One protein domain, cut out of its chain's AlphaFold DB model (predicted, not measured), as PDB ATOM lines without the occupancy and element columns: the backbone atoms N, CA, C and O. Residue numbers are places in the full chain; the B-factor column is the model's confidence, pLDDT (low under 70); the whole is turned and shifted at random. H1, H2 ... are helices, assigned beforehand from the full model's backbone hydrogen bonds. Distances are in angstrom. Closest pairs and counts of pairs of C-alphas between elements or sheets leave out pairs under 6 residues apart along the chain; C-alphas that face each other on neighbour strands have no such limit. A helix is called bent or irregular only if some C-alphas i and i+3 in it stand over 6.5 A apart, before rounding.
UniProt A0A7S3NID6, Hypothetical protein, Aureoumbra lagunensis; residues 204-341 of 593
ATOM      1  N   ILE A 204     -41.012  56.074  17.416       46.25
ATOM      2  CA  ILE A 204     -40.844  54.668  17.079       46.25
ATOM      3  C   ILE A 204     -41.910  53.906  17.870       46.25
ATOM      4  O   ILE A 204     -41.882  53.921  19.097       46.25
ATOM      5  N   ASN A 205     -42.841  53.245  17.176       47.03
ATOM      6  CA  ASN A 205     -43.785  52.323  17.804       47.03
ATOM      7  C   ASN A 205     -43.000  51.185  18.473       47.03
ATOM      8  O   ASN A 205     -42.558  50.256  17.794       47.03
ATOM      9  N   THR A 206     -42.872  51.241  19.797       53.03
ATOM     10  CA  THR A 206     -42.394  50.145  20.658       53.03
ATOM     11  C   THR A 206     -43.215  48.864  20.476       53.03
ATOM     12  O   THR A 206     -42.697  47.770  20.675       53.03
ATOM     13  N   ASP A 207     -44.447  48.976  19.970       59.50
ATOM     14  CA  ASP A 207     -45.317  47.845  19.632       59.50
ATOM     15  C   ASP A 207     -44.737  46.894  18.573       59.50
ATOM     16  O   ASP A 207     -45.171  45.747  18.479       59.50
ATOM     17  N   LEU A 208     -43.769  47.333  17.757       66.94
ATOM     18  CA  LEU A 208     -43.216  46.496  16.686       66.94
ATOM     19  C   LEU A 208     -42.349  45.346  17.212       66.94
ATOM     20  O   LEU A 208     -42.322  44.283  16.596       66.94
ATOM     21  N   ASP A 209     -41.681  45.528  18.350       69.38
ATOM     22  CA  ASP A 209     -40.779  44.522  18.920       69.38
ATOM     23  C   ASP A 209     -41.545  43.280  19.430       69.38
ATOM     24  O   ASP A 209     -41.004  42.173  19.429       69.38
ATOM     25  N   ASN A 210     -42.832  43.427  19.771       76.25
ATOM     26  CA  ASN A 210     -43.700  42.320  20.196       76.25
ATOM     27  C   ASN A 210     -44.010  41.320  19.070       76.25
ATOM     28  O   ASN A 210     -44.436  40.201  19.343       76.25
ATOM     29  N   PHE A 211     -43.786  41.692  17.807       75.44
ATOM     30  CA  PHE A 211     -44.056  40.811  16.669       75.44
ATOM     31  C   PHE A 211     -42.937  39.805  16.397       75.44
ATOM     32  O   PHE A 211     -43.134  38.894  15.590       75.44
ATOM     33  N   ALA A 212     -41.758  39.952  17.003       83.44
ATOM     34  CA  ALA A 212     -40.663  39.029  16.741       83.44
ATOM     35  C   ALA A 212     -40.915  37.671  17.407       83.44
ATOM     36  O   ALA A 212     -41.134  37.577  18.613       83.44
ATOM     37  N   GLU A 213     -40.858  36.603  16.612       92.50
ATOM     38  CA  GLU A 213     -40.950  35.241  17.136       92.50
ATOM     39  C   GLU A 213     -39.624  34.804  17.765       92.50
ATOM     40  O   GLU A 213     -38.552  35.338  17.474       92.50
ATOM     41  N   PHE A 214     -39.678  33.743  18.569       93.38
ATOM     42  CA  PHE A 214     -38.495  33.076  19.113       93.38
ATOM     43  C   PHE A 214     -37.435  32.778  18.037       93.38
ATOM     44  O   PHE A 214     -36.257  33.107  18.180       93.38
ATOM     45  N   LYS A 215     -37.884  32.225  16.903       94.38
ATOM     46  CA  LYS A 215     -37.033  31.945  15.742       94.38
ATOM     47  C   LYS A 215     -36.362  33.211  15.211       94.38
ATOM     48  O   LYS A 215     -35.201  33.169  14.806       94.38
ATOM     49  N   ASP A 216     -37.071  34.340  15.247       94.44
ATOM     50  CA  ASP A 216     -36.543  35.600  14.752       94.44
ATOM     51  C   ASP A 216     -35.365  36.095  15.593       94.44
ATOM     52  O   ASP A 216     -34.373  36.558  15.017       94.44
ATOM     53  N   CYS A 217     -35.468  35.928  16.915       96.00
ATOM     54  CA  CYS A 217     -34.426  36.231  17.892       96.00
ATOM     55  C   CYS A 217     -33.221  35.290  17.738       96.00
ATOM     56  O   CYS A 217     -32.085  35.760  17.697       96.00
ATOM     57  N   CYS A 218     -33.442  33.979  17.556       94.88
ATOM     58  CA  CYS A 218     -32.355  33.014  17.336       94.88
ATOM     59  C   CYS A 218     -31.542  33.335  16.078       94.88
ATOM     60  O   CYS A 218     -30.312  33.340  16.114       94.88
ATOM     61  N   ASP A 219     -32.225  33.615  14.966       94.31
ATOM     62  CA  ASP A 219     -31.574  33.974  13.706       94.31
ATOM     63  C   ASP A 219     -30.791  35.289  13.831       94.31
ATOM     64  O   ASP A 219     -29.734  35.443  13.217       94.31
ATOM     65  N   MET A 220     -31.308  36.244  14.614       96.19
ATOM     66  CA  MET A 220     -30.632  37.515  14.869       96.19
ATOM     67  C   MET A 220     -29.370  37.316  15.704       96.19
ATOM     68  O   MET A 220     -28.308  37.802  15.329       96.19
ATOM     69  N   LEU A 221     -29.468  36.560  16.798       96.00
ATOM     70  CA  LEU A 221     -28.340  36.292  17.681       96.00
ATOM     71  C   LEU A 221     -27.233  35.510  16.969       96.00
ATOM     72  O   LEU A 221     -26.062  35.853  17.094       96.00
ATOM     73  N   GLN A 222     -27.597  34.509  16.161       94.69
ATOM     74  CA  GLN A 222     -26.639  33.767  15.341       94.69
ATOM     75  C   GLN A 222     -25.936  34.671  14.323       94.69
ATOM     76  O   GLN A 222     -24.752  34.490  14.051       94.69
ATOM     77  N   TRP A 223     -26.659  35.628  13.739       94.50
ATOM     78  CA  TRP A 223     -26.064  36.587  12.819       94.50
ATOM     79  C   TRP A 223     -25.119  37.557  13.533       94.50
ATOM     80  O   TRP A 223     -24.009  37.759  13.047       94.50
ATOM     81  N   LEU A 224     -25.522  38.104  14.686       94.25
ATOM     82  CA  LEU A 224     -24.659  38.958  15.506       94.25
ATOM     83  C   LEU A 224     -23.386  38.221  15.910       94.25
ATOM     84  O   LEU A 224     -22.305  38.771  15.762       94.25
ATOM     85  N   ALA A 225     -23.503  36.959  16.325       93.62
ATOM     86  CA  ALA A 225     -22.373  36.113  16.698       93.62
ATOM     87  C   ALA A 225     -21.354  35.886  15.566       93.62
ATOM     88  O   ALA A 225     -20.197  35.583  15.841       93.62
ATOM     89  N   ASN A 226     -21.772  36.038  14.306       89.38
ATOM     90  CA  ASN A 226     -20.911  35.895  13.133       89.38
ATOM     91  C   ASN A 226     -20.243  37.217  12.705       89.38
ATOM     92  O   ASN A 226     -19.528  37.229  11.703       89.38
ATOM     93  N   LEU A 227     -20.506  38.335  13.392       87.12
ATOM     94  CA  LEU A 227     -19.826  39.601  13.127       87.12
ATOM     95  C   LEU A 227     -18.414  39.569  13.717       87.12
ATOM     96  O   LEU A 227     -18.231  39.163  14.859       87.12
ATOM     97  N   ASP A 228     -17.432  40.101  12.987       84.19
ATOM     98  CA  ASP A 228     -16.041  40.173  13.464       84.19
ATOM     99  C   ASP A 228     -15.926  40.980  14.780       84.19
ATOM    100  O   ASP A 228     -15.122  40.665  15.654       84.19
ATOM    101  N   VAL A 229     -16.805  41.971  14.980       87.69
ATOM    102  CA  VAL A 229     -16.892  42.768  16.221       87.69
ATOM    103  C   VAL A 229     -17.605  42.081  17.374       87.69
ATOM    104  O   VAL A 229     -17.653  42.642  18.463       87.69
ATOM    105  N   ALA A 230     -18.184  40.900  17.173       92.38
ATOM    106  CA  ALA A 230     -18.858  40.187  18.249       92.38
ATOM    107  C   ALA A 230     -17.875  39.511  19.206       92.38
ATOM    108  O   ALA A 230     -18.232  39.284  20.359       92.38
ATOM    109  N   ALA A 231     -16.645  39.237  18.750       90.31
ATOM    110  CA  ALA A 231     -15.641  38.487  19.498       90.31
ATOM    111  C   ALA A 231     -15.432  38.995  20.935       90.31
ATOM    112  O   ALA A 231     -15.459  38.165  21.839       90.31
ATOM    113  N   PRO A 232     -15.322  40.313  21.210       89.81
ATOM    114  CA  PRO A 232     -15.184  40.791  22.574       89.81
ATOM    115  C   PRO A 232     -16.380  40.429  23.447       89.81
ATOM    116  O   PRO A 232     -16.163  40.214  24.631       89.81
ATOM    117  N   PHE A 233     -17.602  40.356  22.914       93.38
ATOM    118  CA  PHE A 233     -18.872  40.238  23.648       93.38
ATOM    119  C   PHE A 233     -19.317  38.803  23.933       93.38
ATOM    120  O   PHE A 233     -20.487  38.591  24.241       93.38
ATOM    121  N   PHE A 234     -18.413  37.828  23.856       91.38
ATOM    122  CA  PHE A 234     -18.654  36.475  24.351       91.38
ATOM    123  C   PHE A 234     -18.132  36.308  25.783       91.38
ATOM    124  O   PHE A 234     -17.237  37.022  26.237       91.38
ATOM    125  N   SER A 235     -18.699  35.353  26.517       79.38
ATOM    126  CA  SER A 235     -18.357  35.098  27.922       79.38
ATOM    127  C   SER A 235     -16.892  34.703  28.112       79.38
ATOM    128  O   SER A 235     -16.238  35.118  29.070       79.38
ATOM    129  N   LYS A 236     -16.361  33.923  27.164       71.56
ATOM    130  CA  LYS A 236     -15.002  33.373  27.202       71.56
ATOM    131  C   LYS A 236     -13.911  34.427  27.019       71.56
ATOM    132  O   LYS A 236     -12.771  34.177  27.384       71.56
ATOM    133  N   SER A 237     -14.246  35.584  26.457       61.28
ATOM    134  CA  SER A 237     -13.287  36.614  26.051       61.28
ATOM    135  C   SER A 237     -13.232  37.818  26.993       61.28
ATOM    136  O   SER A 237     -12.497  38.760  26.713       61.28
ATOM    137  N   ALA A 238     -14.023  37.853  28.072       60.78
ATOM    138  CA  ALA A 238     -14.119  39.061  28.898       60.78
ATOM    139  C   ALA A 238     -14.395  38.831  30.399       60.78
ATOM    140  O   ALA A 238     -15.315  39.453  30.944       60.78
ATOM    141  N   PRO A 239     -13.596  38.004  31.102       66.25
ATOM    142  CA  PRO A 239     -13.702  37.866  32.556       66.25
ATOM    143  C   PRO A 239     -13.537  39.216  33.278       66.25
ATOM    144  O   PRO A 239     -14.283  39.510  34.209       66.25
ATOM    145  N   GLU A 240     -12.659  40.088  32.778       65.31
ATOM    146  CA  GLU A 240     -12.369  41.384  33.404       65.31
ATOM    147  C   GLU A 240     -13.527  42.388  33.297       65.31
ATOM    148  O   GLU A 240     -13.810  43.128  34.235       65.31
ATOM    149  N   ARG A 241     -14.298  42.366  32.198       64.62
ATOM    150  CA  ARG A 241     -15.499  43.215  32.089       64.62
ATOM    151  C   ARG A 241     -16.594  42.770  33.047       64.62
ATOM    152  O   ARG A 241     -17.302  43.615  33.590       64.62
ATOM    153  N   ARG A 242     -16.725  41.455  33.266       65.88
ATOM    154  CA  ARG A 242     -17.634  40.920  34.287       65.88
ATOM    155  C   ARG A 242     -17.204  41.394  35.672       65.88
ATOM    156  O   ARG A 242     -18.048  41.886  36.411       65.88
ATOM    157  N   ARG A 243     -15.905  41.316  35.978       68.31
ATOM    158  CA  ARG A 243     -15.335  41.783  37.247       68.31
ATOM    159  C   ARG A 243     -15.579  43.277  37.471       68.31
ATOM    160  O   ARG A 243     -16.098  43.641  38.518       68.31
ATOM    161  N   ILE A 244     -15.307  44.126  36.478       65.06
ATOM    162  CA  ILE A 244     -15.515  45.580  36.584       65.06
ATOM    163  C   ILE A 244     -17.002  45.934  36.721       65.06
ATOM    164  O   ILE A 244     -17.348  46.742  37.579       65.06
ATOM    165  N   ALA A 245     -17.898  45.305  35.951       61.94
ATOM    166  CA  ALA A 245     -19.340  45.530  36.093       61.94
ATOM    167  C   ALA A 245     -19.865  45.102  37.478       61.94
ATOM    168  O   ALA A 245     -20.730  45.763  38.050       61.94
ATOM    169  N   GLN A 246     -19.323  44.016  38.037       66.38
ATOM    170  CA  GLN A 246     -19.636  43.560  39.393       66.38
ATOM    171  C   GLN A 246     -19.089  44.513  40.464       66.38
ATOM    172  O   GLN A 246     -19.815  44.859  41.393       66.38
ATOM    173  N   GLN A 247     -17.843  44.966  40.317       67.31
ATOM    174  CA  GLN A 247     -17.175  45.856  41.265       67.31
ATOM    175  C   GLN A 247     -17.823  47.244  41.295       67.31
ATOM    176  O   GLN A 247     -18.190  47.723  42.359       67.31
ATOM    177  N   GLN A 248     -18.097  47.844  40.136       64.31
ATOM    178  CA  GLN A 248     -18.778  49.141  40.063       64.31
ATOM    179  C   GLN A 248     -20.197  49.096  40.629       64.31
ATOM    180  O   GLN A 248     -20.674  50.080  41.192       64.31
ATOM    181  N   TYR A 249     -20.890  47.968  40.484       57.88
ATOM    182  CA  TYR A 249     -22.195  47.789  41.105       57.88
ATOM    183  C   TYR A 249     -22.093  47.679  42.624       57.88
ATOM    184  O   TYR A 249     -22.901  48.293  43.322       57.88
ATOM    185  N   ALA A 250     -21.094  46.954  43.136       62.38
ATOM    186  CA  ALA A 250     -20.805  46.909  44.566       62.38
ATOM    187  C   ALA A 250     -20.504  48.316  45.116       62.38
ATOM    188  O   ALA A 250     -21.104  48.723  46.111       62.38
ATOM    189  N   ASP A 251     -19.687  49.096  44.402       66.94
ATOM    190  CA  ASP A 251     -19.306  50.459  44.789       66.94
ATOM    191  C   ASP A 251     -20.489  51.441  44.736       66.94
ATOM    192  O   ASP A 251     -20.637  52.300  45.605       66.94
ATOM    193  N   LYS A 252     -21.361  51.328  43.723       62.66
ATOM    194  CA  LYS A 252     -22.515  52.229  43.546       62.66
ATOM    195  C   LYS A 252     -23.658  51.950  44.504       62.66
ATOM    196  O   LYS A 252     -24.366  52.881  44.877       62.66
ATOM    197  N   THR A 253     -23.896  50.686  44.835       56.34
ATOM    198  CA  THR A 253     -25.072  50.331  45.630       56.34
ATOM    199  C   THR A 253     -24.821  50.441  47.123       56.34
ATOM    200  O   THR A 253     -25.794  50.588  47.848       56.34
ATOM    201  N   ASN A 254     -23.567  50.402  47.600       55.81
ATOM    202  CA  ASN A 254     -23.211  50.354  49.030       55.81
ATOM    203  C   ASN A 254     -24.050  49.325  49.835       55.81
ATOM    204  O   ASN A 254     -24.180  49.403  51.055       55.81
ATOM    205  N   ILE A 255     -24.664  48.373  49.125       50.19
ATOM    206  CA  ILE A 255     -25.647  47.395  49.575       50.19
ATOM    207  C   ILE A 255     -25.165  46.072  48.990       50.19
ATOM    208  O   ILE A 255     -25.093  45.910  47.773       50.19
ATOM    209  N   GLN A 256     -24.857  45.102  49.852       46.66
ATOM    210  CA  GLN A 256     -24.668  43.715  49.431       46.66
ATOM    211  C   GLN A 256     -26.008  43.160  48.920       46.66
ATOM    212  O   GLN A 256     -26.802  42.599  49.675       46.66
ATOM    213  N   VAL A 257     -26.290  43.345  47.629       43.28
ATOM    214  CA  VAL A 257     -27.400  42.671  46.948       43.28
ATOM    215  C   VAL A 257     -26.987  41.210  46.699       43.28
ATOM    216  O   VAL A 257     -25.872  40.982  46.232       43.28
ATOM    217  N   PRO A 258     -27.847  40.199  46.955       41.91
ATOM    218  CA  PRO A 258     -27.472  38.777  46.869       41.91
ATOM    219  C   PRO A 258     -27.134  38.272  45.460       41.91
ATOM    220  O   PRO A 258     -26.744  37.117  45.298       41.91
ATOM    221  N   THR A 259     -27.311  39.100  44.432       47.25
ATOM    222  CA  THR A 259     -27.106  38.717  43.037       47.25
ATOM    223  C   THR A 259     -26.388  39.844  42.307       47.25
ATOM    224  O   THR A 259     -26.974  40.921  42.168       47.25
ATOM    225  N   PRO A 260     -25.145  39.627  41.837       49.12
ATOM    226  CA  PRO A 260     -24.454  40.603  41.010       49.12
ATOM    227  C   PRO A 260     -25.291  40.914  39.761       49.12
ATOM    228  O   PRO A 260     -25.991  40.020  39.267       49.12
ATOM    229  N   PRO A 261     -25.223  42.143  39.214       56.84
ATOM    230  CA  PRO A 261     -25.841  42.440  37.935       56.84
ATOM    231  C   PRO A 261     -25.288  41.440  36.928       56.84
ATOM    232  O   PRO A 261     -24.075  41.319  36.746       56.84
ATOM    233  N   ILE A 262     -26.196  40.664  36.341       65.56
ATOM    234  CA  ILE A 262     -25.852  39.649  35.354       65.56
ATOM    235  C   ILE A 262     -25.067  40.375  34.269       65.56
ATOM    236  O   ILE A 262     -25.586  41.295  33.640       65.56
ATOM    237  N   ALA A 263     -23.796  40.029  34.092       66.19
ATOM    238  CA  ALA A 263     -23.030  40.578  32.994       66.19
ATOM    239  C   ALA A 263     -23.677  40.086  31.696       66.19
ATOM    240  O   ALA A 263     -23.757  38.881  31.441       66.19
ATOM    241  N   TYR A 264     -24.196  41.022  30.907       81.31
ATOM    242  CA  TYR A 264     -24.832  40.703  29.640       81.31
ATOM    243  C   TYR A 264     -23.740  40.555  28.589       81.31
ATOM    244  O   TYR A 264     -23.058  41.514  28.231       81.31
ATOM    245  N   ASP A 265     -23.575  39.329  28.119       93.25
ATOM    246  CA  ASP A 265     -22.788  38.973  26.951       93.25
ATOM    247  C   ASP A 265     -23.666  38.131  26.010       93.25
ATOM    248  O   ASP A 265     -24.795  37.753  26.349       93.25
ATOM    249  N   LEU A 266     -23.190  37.894  24.788       95.25
ATOM    250  CA  LEU A 266     -23.964  37.189  23.768       95.25
ATOM    251  C   LEU A 266     -24.248  35.728  24.153       95.25
ATOM    252  O   LEU A 266     -25.264  35.190  23.713       95.25
ATOM    253  N   ASP A 267     -23.409  35.104  24.991       95.00
ATOM    254  CA  ASP A 267     -23.648  33.748  25.500       95.00
ATOM    255  C   ASP A 267     -24.772  33.747  26.539       95.00
ATOM    256  O   ASP A 267     -25.695  32.946  26.435       95.00
ATOM    257  N   THR A 268     -24.781  34.706  27.467       93.81
ATOM    258  CA  THR A 268     -25.873  34.875  28.433       93.81
ATOM    259  C   THR A 268     -27.205  35.105  27.716       93.81
ATOM    260  O   THR A 268     -28.205  34.476  28.048       93.81
ATOM    261  N   ILE A 269     -27.240  35.965  26.692       95.62
ATOM    262  CA  ILE A 269     -28.465  36.200  25.903       95.62
ATOM    263  C   ILE A 269     -28.891  34.926  25.164       95.62
ATOM    264  O   ILE A 269     -30.085  34.631  25.072       95.62
ATOM    265  N   LYS A 270     -27.930  34.143  24.660       96.00
ATOM    266  CA  LYS A 270     -28.193  32.849  24.018       96.00
ATOM    267  C   LYS A 270     -28.813  31.857  24.989       96.00
ATOM    268  O   LYS A 270     -29.795  31.214  24.625       96.00
ATOM    269  N   ASP A 271     -28.282  31.761  26.200       94.81
ATOM    270  CA  ASP A 271     -28.789  30.863  27.230       94.81
ATOM    271  C   ASP A 271     -30.201  31.274  27.649       94.81
ATOM    272  O   ASP A 271     -31.118  30.459  27.575       94.81
ATOM    273  N   ARG A 272     -30.426  32.557  27.958       95.00
ATOM    274  CA  ARG A 272     -31.762  33.086  28.293       95.00
ATOM    275  C   ARG A 272     -32.783  32.838  27.186       95.00
ATOM    276  O   ARG A 272     -33.941  32.516  27.459       95.00
ATOM    277  N   LEU A 273     -32.351  32.941  25.929       95.50
ATOM    278  CA  LEU A 273     -33.171  32.581  24.782       95.50
ATOM    279  C   LEU A 273     -33.499  31.084  24.807       95.50
ATOM    280  O   LEU A 273     -34.673  30.730  24.810       95.50
ATOM    281  N   LEU A 274     -32.507  30.200  24.912       94.38
ATOM    282  CA  LEU A 274     -32.716  28.747  24.945       94.38
ATOM    283  C   LEU A 274     -33.598  28.272  26.113       94.38
ATOM    284  O   LEU A 274     -34.393  27.353  25.922       94.38
ATOM    285  N   TYR A 275     -33.502  28.911  27.281       95.56
ATOM    286  CA  TYR A 275     -34.327  28.604  28.455       95.56
ATOM    287  C   TYR A 275     -35.726  29.239  28.418       95.56
ATOM    288  O   TYR A 275     -36.515  29.044  29.340       95.56
ATOM    289  N   GLY A 276     -36.069  29.971  27.353       94.50
ATOM    290  CA  GLY A 276     -37.393  30.566  27.195       94.50
ATOM    291  C   GLY A 276     -37.661  31.733  28.145       94.50
ATOM    292  O   GLY A 276     -38.817  32.082  28.370       94.50
ATOM    293  N   GLU A 277     -36.626  32.385  28.680       95.38
ATOM    294  CA  GLU A 277     -36.794  33.526  29.592       95.38
ATOM    295  C   GLU A 277     -37.405  34.755  28.901       95.38
ATOM    296  O   GLU A 277     -37.985  35.623  29.551       95.38
ATOM    297  N   TYR A 278     -37.340  34.808  27.568       95.62
ATOM    298  CA  TYR A 278     -38.036  35.811  26.762       95.62
ATOM    299  C   TYR A 278     -39.486  35.430  26.431       95.62
ATOM    300  O   TYR A 278     -40.118  36.116  25.637       95.62
ATOM    301  N   ALA A 279     -40.059  34.370  27.013       91.06
ATOM    302  CA  ALA A 279     -41.450  33.993  26.741       91.06
ATOM    303  C   ALA A 279     -42.451  35.092  27.143       91.06
ATOM    304  O   ALA A 279     -43.459  35.276  26.468       91.06
ATOM    305  N   GLN A 280     -42.166  35.835  28.218       90.50
ATOM    306  CA  GLN A 280     -43.043  36.908  28.707       90.50
ATOM    307  C   GLN A 280     -42.797  38.247  28.001       90.50
ATOM    308  O   GLN A 280     -43.729  39.013  27.784       90.50
ATOM    309  N   THR A 281     -41.543  38.541  27.660       91.88
ATOM    310  CA  THR A 281     -41.131  39.832  27.085       91.88
ATOM    311  C   THR A 281     -41.049  39.808  25.556       91.88
ATOM    312  O   THR A 281     -41.022  40.855  24.913       91.88
ATOM    313  N   GLY A 282     -41.020  38.626  24.943       93.75
ATOM    314  CA  GLY A 282     -40.893  38.451  23.501       93.75
ATOM    315  C   GLY A 282     -39.640  39.123  22.933       93.75
ATOM    316  O   GLY A 282     -38.583  39.184  23.567       93.75
ATOM    317  N   GLY A 283     -39.772  39.670  21.722       92.56
ATOM    318  CA  GLY A 283     -38.693  40.396  21.053       92.56
ATOM    319  C   GLY A 283     -38.219  41.649  21.789       92.56
ATOM    320  O   GLY A 283     -37.055  42.017  21.643       92.56
ATOM    321  N   THR A 284     -39.070  42.279  22.610       92.56
ATOM    322  CA  THR A 284     -38.690  43.492  23.359       92.56
ATOM    323  C   THR A 284     -37.606  43.197  24.391       92.56
ATOM    324  O   THR A 284     -36.619  43.929  24.468       92.56
ATOM    325  N   GLY A 285     -37.744  42.098  25.142       94.38
ATOM    326  CA  GLY A 285     -36.761  41.688  26.144       94.38
ATOM    327  C   GLY A 285     -35.436  41.288  25.507       94.38
ATOM    328  O   GLY A 285     -34.379  41.721  25.962       94.38
ATOM    329  N   PHE A 286     -35.496  40.543  24.400       96.31
ATOM    330  CA  PHE A 286     -34.312  40.187  23.617       96.31
ATOM    331  C   PHE A 286     -33.569  41.435  23.112       96.31
ATOM    332  O   PHE A 286     -32.361  41.566  23.310       96.31
ATOM    333  N   ALA A 287     -34.287  42.390  22.514       95.31
ATOM    334  CA  ALA A 287     -33.694  43.628  22.014       95.31
ATOM    335  C   ALA A 287     -33.114  44.500  23.138       95.31
ATOM    336  O   ALA A 287     -32.044  45.089  22.980       95.31
ATOM    337  N   ALA A 288     -33.796  44.572  24.285       93.56
ATOM    338  CA  ALA A 288     -33.322  45.304  25.455       93.56
ATOM    339  C   ALA A 288     -31.990  44.753  25.981       93.56
ATOM    340  O   ALA A 288     -31.089  45.536  26.291       93.56
ATOM    341  N   ASP A 289     -31.826  43.430  26.022       95.06
ATOM    342  CA  ASP A 289     -30.585  42.817  26.494       95.06
ATOM    343  C   ASP A 289     -29.416  43.031  25.523       95.06
ATOM    344  O   ASP A 289     -28.303  43.313  25.967       95.06
ATOM    345  N   ILE A 290     -29.656  43.003  24.207       95.19
ATOM    346  CA  ILE A 290     -28.623  43.350  23.215       95.19
ATOM    347  C   ILE A 290     -28.177  44.809  23.382       95.19
ATOM    348  O   ILE A 290     -26.979  45.096  23.412       95.19
ATOM    349  N   ARG A 291     -29.120  45.744  23.563       94.38
ATOM    350  CA  ARG A 291     -28.809  47.160  23.838       94.38
ATOM    351  C   ARG A 291     -28.033  47.326  25.147       94.38
ATOM    352  O   ARG A 291     -27.148  48.177  25.235       94.38
ATOM    353  N   ARG A 292     -28.327  46.496  26.152       92.06
ATOM    354  CA  ARG A 292     -27.653  46.517  27.455       92.06
ATOM    355  C   ARG A 292     -26.167  46.160  27.355       92.06
ATOM    356  O   ARG A 292     -25.387  46.764  28.087       92.06
ATOM    357  N   ILE A 293     -25.756  45.298  26.415       92.75
ATOM    358  CA  ILE A 293     -24.328  45.032  26.132       92.75
ATOM    359  C   ILE A 293     -23.582  46.341  25.837       92.75
ATOM    360  O   ILE A 293     -22.507  46.585  26.387       92.75
ATOM    361  N   HIS A 294     -24.154  47.215  25.006       90.81
ATOM    362  CA  HIS A 294     -23.535  48.496  24.671       90.81
ATOM    363  C   HIS A 294     -23.514  49.467  25.847       90.81
ATOM    364  O   HIS A 294     -22.481  50.085  26.076       90.81
ATOM    365  N   SER A 295     -24.600  49.573  26.616       86.88
ATOM    366  CA  SER A 295     -24.624  50.438  27.804       86.88
ATOM    367  C   SER A 295     -23.554  50.041  28.825       86.88
ATOM    368  O   SER A 295     -22.819  50.903  29.296       86.88
ATOM    369  N   ILE A 296     -23.406  48.737  29.097       86.81
ATOM    370  CA  ILE A 296     -22.356  48.216  29.987       86.81
ATOM    371  C   ILE A 296     -20.970  48.487  29.397       86.81
ATOM    372  O   ILE A 296     -20.046  48.868  30.109       86.81
ATOM    373  N   THR A 297     -20.813  48.316  28.084       88.12
ATOM    374  CA  THR A 297     -19.528  48.566  27.422       88.12
ATOM    375  C   THR A 297     -19.142  50.042  27.459       88.12
ATOM    376  O   THR A 297     -17.974  50.354  27.675       88.12
ATOM    377  N   LEU A 298     -20.100  50.952  27.271       85.94
ATOM    378  CA  LEU A 298     -19.890  52.392  27.394       85.94
ATOM    379  C   LEU A 298     -19.382  52.733  28.797       85.94
ATOM    380  O   LEU A 298     -18.336  53.360  28.926       85.94
ATOM    381  N   GLU A 299     -20.067  52.249  29.829       83.88
ATOM    382  CA  GLU A 299     -19.690  52.477  31.223       83.88
ATOM    383  C   GLU A 299     -18.301  51.904  31.554       83.88
ATOM    384  O   GLU A 299     -17.461  52.583  32.150       83.88
ATOM    385  N   TYR A 300     -18.014  50.687  31.082       83.31
ATOM    386  CA  TYR A 300     -16.698  50.062  31.202       83.31
ATOM    387  C   TYR A 300     -15.597  50.924  30.571       83.31
ATOM    388  O   TYR A 300     -14.552  51.157  31.181       83.31
ATOM    389  N   CYS A 301     -15.834  51.425  29.357       83.75
ATOM    390  CA  CYS A 301     -14.853  52.213  28.616       83.75
ATOM    391  C   CYS A 301     -14.680  53.635  29.169       83.75
ATOM    392  O   CYS A 301     -13.627  54.231  28.958       83.75
ATOM    393  N   GLU A 302     -15.677  54.168  29.878       79.62
ATOM    394  CA  GLU A 302     -15.600  55.464  30.563       79.62
ATOM    395  C   GLU A 302     -14.832  55.404  31.895       79.62
ATOM    396  O   GLU A 302     -14.347  56.435  32.370       79.62
ATOM    397  N   SER A 303     -14.672  54.217  32.492       76.81
ATOM    398  CA  SER A 303     -13.850  54.046  33.698       76.81
ATOM    399  C   SER A 303     -12.371  54.378  33.418       76.81
ATOM    400  O   SER A 303     -11.895  54.229  32.293       76.81
ATOM    401  N   LYS A 304     -11.621  54.865  34.417       56.91
ATOM    402  CA  LYS A 304     -10.231  55.351  34.277       56.91
ATOM    403  C   LYS A 304      -9.239  54.399  34.952       56.91
ATOM    404  O   LYS A 304      -9.041  54.559  36.144       56.91
ATOM    405  N   VAL A 305      -8.640  53.456  34.214       51.03
ATOM    406  CA  VAL A 305      -7.438  52.694  34.634       51.03
ATOM    407  C   VAL A 305      -6.736  52.159  33.362       51.03
ATOM    408  O   VAL A 305      -7.135  51.155  32.780       51.03
ATOM    409  N   ASP A 306      -5.791  52.941  32.856       51.53
ATOM    410  CA  ASP A 306      -4.512  52.546  32.235       51.53
ATOM    411  C   ASP A 306      -4.406  51.890  30.836       51.53
ATOM    412  O   ASP A 306      -3.356  52.034  30.220       51.53
ATOM    413  N   SER A 307      -5.458  51.338  30.212       62.72
ATOM    414  CA  SER A 307      -5.402  50.942  28.774       62.72
ATOM    415  C   SER A 307      -6.431  51.695  27.921       62.72
ATOM    416  O   SER A 307      -7.590  51.292  27.780       62.72
ATOM    417  N   LYS A 308      -6.028  52.834  27.333       73.12
ATOM    418  CA  LYS A 308      -6.896  53.637  26.442       73.12
ATOM    419  C   LYS A 308      -7.180  52.941  25.102       73.12
ATOM    420  O   LYS A 308      -8.268  53.124  24.550       73.12
ATOM    421  N   LYS A 309      -6.229  52.160  24.571       75.62
ATOM    422  CA  LYS A 309      -6.294  51.604  23.206       75.62
ATOM    423  C   LYS A 309      -7.326  50.477  23.090       75.62
ATOM    424  O   LYS A 309      -8.245  50.588  22.277       75.62
ATOM    425  N   ASP A 310      -7.270  49.474  23.966       72.75
ATOM    426  CA  ASP A 310      -8.193  48.328  23.909       72.75
ATOM    427  C   ASP A 310      -9.629  48.733  24.239       72.75
ATOM    428  O   ASP A 310     -10.581  48.277  23.603       72.75
ATOM    429  N   ARG A 311      -9.804  49.672  25.179       81.00
ATOM    430  CA  ARG A 311     -11.122  50.237  25.507       81.00
ATOM    431  C   ARG A 311     -11.745  50.939  24.314       81.00
ATOM    432  O   ARG A 311     -12.933  50.764  24.060       81.00
ATOM    433  N   CYS A 312     -10.963  51.689  23.536       77.94
ATOM    434  CA  CYS A 312     -11.482  52.332  22.334       77.94
ATOM    435  C   CYS A 312     -11.944  51.307  21.292       77.94
ATOM    436  O   CYS A 312     -13.002  51.509  20.690       77.94
ATOM    437  N   ILE A 313     -11.198  50.212  21.117       80.12
ATOM    438  CA  ILE A 313     -11.550  49.124  20.194       80.12
ATOM    439  C   ILE A 313     -12.836  48.430  20.654       80.12
ATOM    440  O   ILE A 313     -13.780  48.320  19.874       80.12
ATOM    441  N   ILE A 314     -12.919  48.033  21.928       84.88
ATOM    442  CA  ILE A 314     -14.101  47.368  22.499       84.88
ATOM    443  C   ILE A 314     -15.325  48.289  22.441       84.88
ATOM    444  O   ILE A 314     -16.412  47.858  22.054       84.88
ATOM    445  N   TYR A 315     -15.159  49.573  22.763       87.38
ATOM    446  CA  TYR A 315     -16.231  50.557  22.663       87.38
ATOM    447  C   TYR A 315     -16.765  50.673  21.233       87.38
ATOM    448  O   TYR A 315     -17.974  50.620  21.011       87.38
ATOM    449  N   ARG A 316     -15.869  50.776  20.243       81.56
ATOM    450  CA  ARG A 316     -16.262  50.843  18.826       81.56
ATOM    451  C   ARG A 316     -16.931  49.553  18.374       81.56
ATOM    452  O   ARG A 316     -17.962  49.616  17.710       81.56
ATOM    453  N   ALA A 317     -16.408  48.405  18.791       85.19
ATOM    454  CA  ALA A 317     -17.022  47.114  18.526       85.19
ATOM    455  C   ALA A 317     -18.468  47.064  19.054       85.19
ATOM    456  O   ALA A 317     -19.356  46.613  18.336       85.19
ATOM    457  N   ALA A 318     -18.737  47.607  20.249       88.94
ATOM    458  CA  ALA A 318     -20.085  47.634  20.827       88.94
ATOM    459  C   ALA A 318     -21.028  48.557  20.054       88.94
ATOM    460  O   ALA A 318     -22.185  48.210  19.821       88.94
ATOM    461  N   GLN A 319     -20.539  49.729  19.641       86.38
ATOM    462  CA  GLN A 319     -21.317  50.667  18.829       86.38
ATOM    463  C   GLN A 319     -21.727  50.039  17.504       86.38
ATOM    464  O   GLN A 319     -22.880  50.157  17.089       86.38
ATOM    465  N   ILE A 320     -20.793  49.342  16.857       83.69
ATOM    466  CA  ILE A 320     -21.053  48.728  15.562       83.69
ATOM    467  C   ILE A 320     -21.947  47.497  15.727       83.69
ATOM    468  O   ILE A 320     -22.867  47.324  14.931       83.69
ATOM    469  N   LEU A 321     -21.764  46.702  16.787       91.69
ATOM    470  CA  LEU A 321     -22.663  45.601  17.138       91.69
ATOM    471  C   LEU A 321     -24.114  46.090  17.286       91.69
ATOM    472  O   LEU A 321     -25.020  45.501  16.697       91.69
ATOM    473  N   VAL A 322     -24.342  47.180  18.029       91.19
ATOM    474  CA  VAL A 322     -25.694  47.722  18.245       91.19
ATOM    475  C   VAL A 322     -26.270  48.370  16.996       91.19
ATOM    476  O   VAL A 322     -27.426  48.111  16.678       91.19
ATOM    477  N   ALA A 323     -25.490  49.148  16.243       82.81
ATOM    478  CA  ALA A 323     -25.959  49.712  14.976       82.81
ATOM    479  C   ALA A 323     -26.357  48.601  13.984       82.81
ATOM    480  O   ALA A 323     -27.429  48.641  13.377       82.81
ATOM    481  N   ALA A 324     -25.526  47.559  13.873       85.56
ATOM    482  CA  ALA A 324     -25.797  46.389  13.048       85.56
ATOM    483  C   ALA A 324     -27.073  45.658  13.507       85.56
ATOM    484  O   ALA A 324     -27.913  45.297  12.673       85.56
ATOM    485  N   PHE A 325     -27.243  45.475  14.821       95.00
ATOM    486  CA  PHE A 325     -28.452  44.909  15.413       95.00
ATOM    487  C   PHE A 325     -29.701  45.721  15.054       95.00
ATOM    488  O   PHE A 325     -30.612  45.162  14.444       95.00
ATOM    489  N   GLU A 326     -29.740  47.018  15.377       91.00
ATOM    490  CA  GLU A 326     -30.918  47.873  15.163       91.00
ATOM    491  C   GLU A 326     -31.331  47.895  13.694       91.00
ATOM    492  O   GLU A 326     -32.501  47.687  13.364       91.00
ATOM    493  N   GLY A 327     -30.354  48.039  12.800       83.50
ATOM    494  CA  GLY A 327     -30.591  48.053  11.368       83.50
ATOM    495  C   GLY A 327     -31.291  46.804  10.852       83.50
ATOM    496  O   GLY A 327     -32.343  46.861  10.201       83.50
ATOM    497  N   ARG A 328     -30.723  45.640  11.179       89.62
ATOM    498  CA  ARG A 328     -31.266  44.354  10.739       89.62
ATOM    499  C   ARG A 328     -32.576  44.020  11.452       89.62
ATOM    500  O   ARG A 328     -33.469  43.432  10.838       89.62
ATOM    501  N   TRP A 329     -32.707  44.389  12.724       93.56
ATOM    502  CA  TRP A 329     -33.909  44.162  13.523       93.56
ATOM    503  C   TRP A 329     -35.097  44.934  12.949       93.56
ATOM    504  O   TRP A 329     -36.116  44.332  12.608       93.56
ATOM    505  N   GLN A 330     -34.926  46.229  12.677       88.19
ATOM    506  CA  GLN A 330     -35.947  47.063  12.042       88.19
ATOM    507  C   GLN A 330     -36.359  46.539  10.659       88.19
ATOM    508  O   GLN A 330     -37.548  46.515  10.329       88.19
ATOM    509  N   GLN A 331     -35.405  46.083   9.838       87.12
ATOM    510  CA  GLN A 331     -35.714  45.485   8.534       87.12
ATOM    511  C   GLN A 331     -36.592  44.232   8.678       87.12
ATOM    512  O   GLN A 331     -37.552  44.042   7.920       87.12
ATOM    513  N   LYS A 332     -36.282  43.388   9.665       91.56
ATOM    514  CA  LYS A 332     -37.017  42.153   9.936       91.56
ATOM    515  C   LYS A 332     -38.444  42.443  10.403       91.56
ATOM    516  O   LYS A 332     -39.389  41.894   9.837       91.56
ATOM    517  N   LEU A 333     -38.607  43.386  11.332       89.06
ATOM    518  CA  LEU A 333     -39.918  43.821  11.821       89.06
ATOM    519  C   LEU A 333     -40.781  44.440  10.714       89.06
ATOM    520  O   LEU A 333     -41.960  44.109  10.587       89.06
ATOM    521  N   LYS A 334     -40.199  45.285   9.853       88.62
ATOM    522  CA  LYS A 334     -40.910  45.864   8.697       88.62
ATOM    523  C   LYS A 334     -41.395  44.791   7.725       88.62
ATOM    524  O   LYS A 334     -42.539  44.852   7.280       88.62
ATOM    525  N   SER A 335     -40.547  43.810   7.422       89.06
ATOM    526  CA  SER A 335     -40.888  42.709   6.509       89.06
ATOM    527  C   SER A 335     -42.056  41.881   7.051       89.06
ATOM    528  O   SER A 335     -42.980  41.553   6.311       89.06
ATOM    529  N   LYS A 336     -42.059  41.620   8.363       90.88
ATOM    530  CA  LYS A 336     -43.125  40.876   9.038       90.88
ATOM    531  C   LYS A 336     -44.435  41.658   9.117       90.88
ATOM    532  O   LYS A 336     -45.505  41.119   8.855       90.88
ATOM    533  N   LYS A 337     -44.369  42.963   9.384       89.56
ATOM    534  CA  LYS A 337     -45.554  43.832   9.325       89.56
ATOM    535  C   LYS A 337     -46.193  43.820   7.932       89.56
ATOM    536  O   LYS A 337     -47.412  43.792   7.807       89.56
ATOM    537  N   GLN A 338     -45.373  43.818   6.880       91.06
ATOM    538  CA  GLN A 338     -45.865  43.738   5.505       91.06
ATOM    539  C   GLN A 338     -46.493  42.379   5.171       91.06
ATOM    540  O   GLN A 338     -47.442  42.359   4.393       91.06
ATOM    541  N   SER A 339     -45.999  41.265   5.728       90.75
ATOM    542  CA  SER A 339     -46.627  39.953   5.519       90.75
ATOM    543  C   SER A 339     -47.969  39.851   6.240       90.75
ATOM    544  O   SER A 339     -48.950  39.481   5.611       90.75
ATOM    545  N   ILE A 340     -48.050  40.299   7.499       89.25
ATOM    546  CA  ILE A 340     -49.302  40.287   8.276       89.25
ATOM    547  C   ILE A 340     -50.393  41.102   7.571       89.25
ATOM    548  O   ILE A 340     -51.516  40.632   7.417       89.25
ATOM    549  N   ASN A 341     -50.056  42.297   7.075       88.38
ATOM    550  CA  ASN A 341     -51.020  43.126   6.351       88.38
ATOM    551  C   ASN A 341     -51.496  42.479   5.039       88.38
ATOM    552  O   ASN A 341     -52.624  42.721   4.620       88.38
TER     553      ASN A 341
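AT A GLANCE: This is residues 204 to 341 of the 593 residues of the protein "Hypothetical protein" of Aureoumbra lagunensis (UniProt A0A7S3NID6). A long helical hairpin of H6 and H7 makes one side of an elongated, all-helix body, and the shorter H2 and H5 pack alongside it, H2 on both H6 and H7 and H5 on H2 and H6. H3 crosses H7, H1 packs near the first residues of H6, and H4 stands across H6 near its other end, with residues 251 to 256 sticking out. The printed part has 138 residues with seven named helices, H1 to H7 in chain order, and no named strand. It is compact, with a radius of gyration of the C-alphas of 16.1 A, and spans 53 by 34 by 28 A.

IN THESE COORDINATES: Find C-alpha 206 at (-42.394, 50.145, 20.658), where H1 begins and runs to residue 211; it is neither bent nor irregular, but only just, with C-alphas 206 and 209 6.1 A apart. Next come H2, residues 214 to 225, 16.6 A long, and H3, residues 228 to 233, only just irregular, with C-alphas 229 and 232 6.9 A apart. H4, residues 239 to 253, covers 21.3 A, and H5 holds residues 266 to 274. Look for H6 at C-alpha 282, (-40.893, 38.451, 23.501); it runs 31.3 A to residue 302. H7, residues 308 to 341, is the longest at 49.6 A and ends at C-alpha 341, (-51.020, 43.126, 6.351).

HOW THE PARTS SIT: Start at H6, the hub, which touches five helices. It forms a hairpin with H7, opposite ways at a shallow tilt of 17 degrees, the closest C-alphas being those of His 294 and Ala 318, 5.2 A apart. H2, H6 and H7 form a bundle, three helices side by side; the closest C-alphas of H2 and H7 are Leu 224 and Phe 325, 7.1 A apart, and those of H2 and H6 are Cys 217 and Gly 283, 6.7 A apart. H5 and H6 are a hairpin too, at 18 degrees, with C-alphas Ile 269 and Asp 289 closest at 7.0 A. H5 also touches H2, with C-alphas Leu 221 and Lys 270 closest at 7.2 A. H3 touches H7 at 72 degrees, only just about perpendicular, with C-alphas Val 229 and Ala 317 closest at 4.9 A. H1 touches H6 at a steep tilt of 56 degrees, C-alphas Asp 209 and Thr 284 being closest at 5.0 A. H4 touches H6 with residues 241 to 245 alone, about perpendicular at 88 degrees, C-alphas Arg 241 and Tyr 300 being closest at 7.0 A; H4 and H7 are apart. Every O i to N i+4 pair is within hydrogen-bond range in H2, H4, H5 and H7, against 16 of 17 in H6 and 0 of 2 in both H1 and H3, where 2 of 3 and 1 of 3 O i to N i+3 pairs are within range.

THE WHOLE: The two C-alphas farthest apart, Asp 306 and Asn 341, are 54.1 A from each other. The printed part has no cut, and the link from H4 to H5, 12 residues, is long. Look for pLDDT under 70 at residues 204 to 209, 237 to 263 and 304 to 307; the mean of the printed part is 81.1.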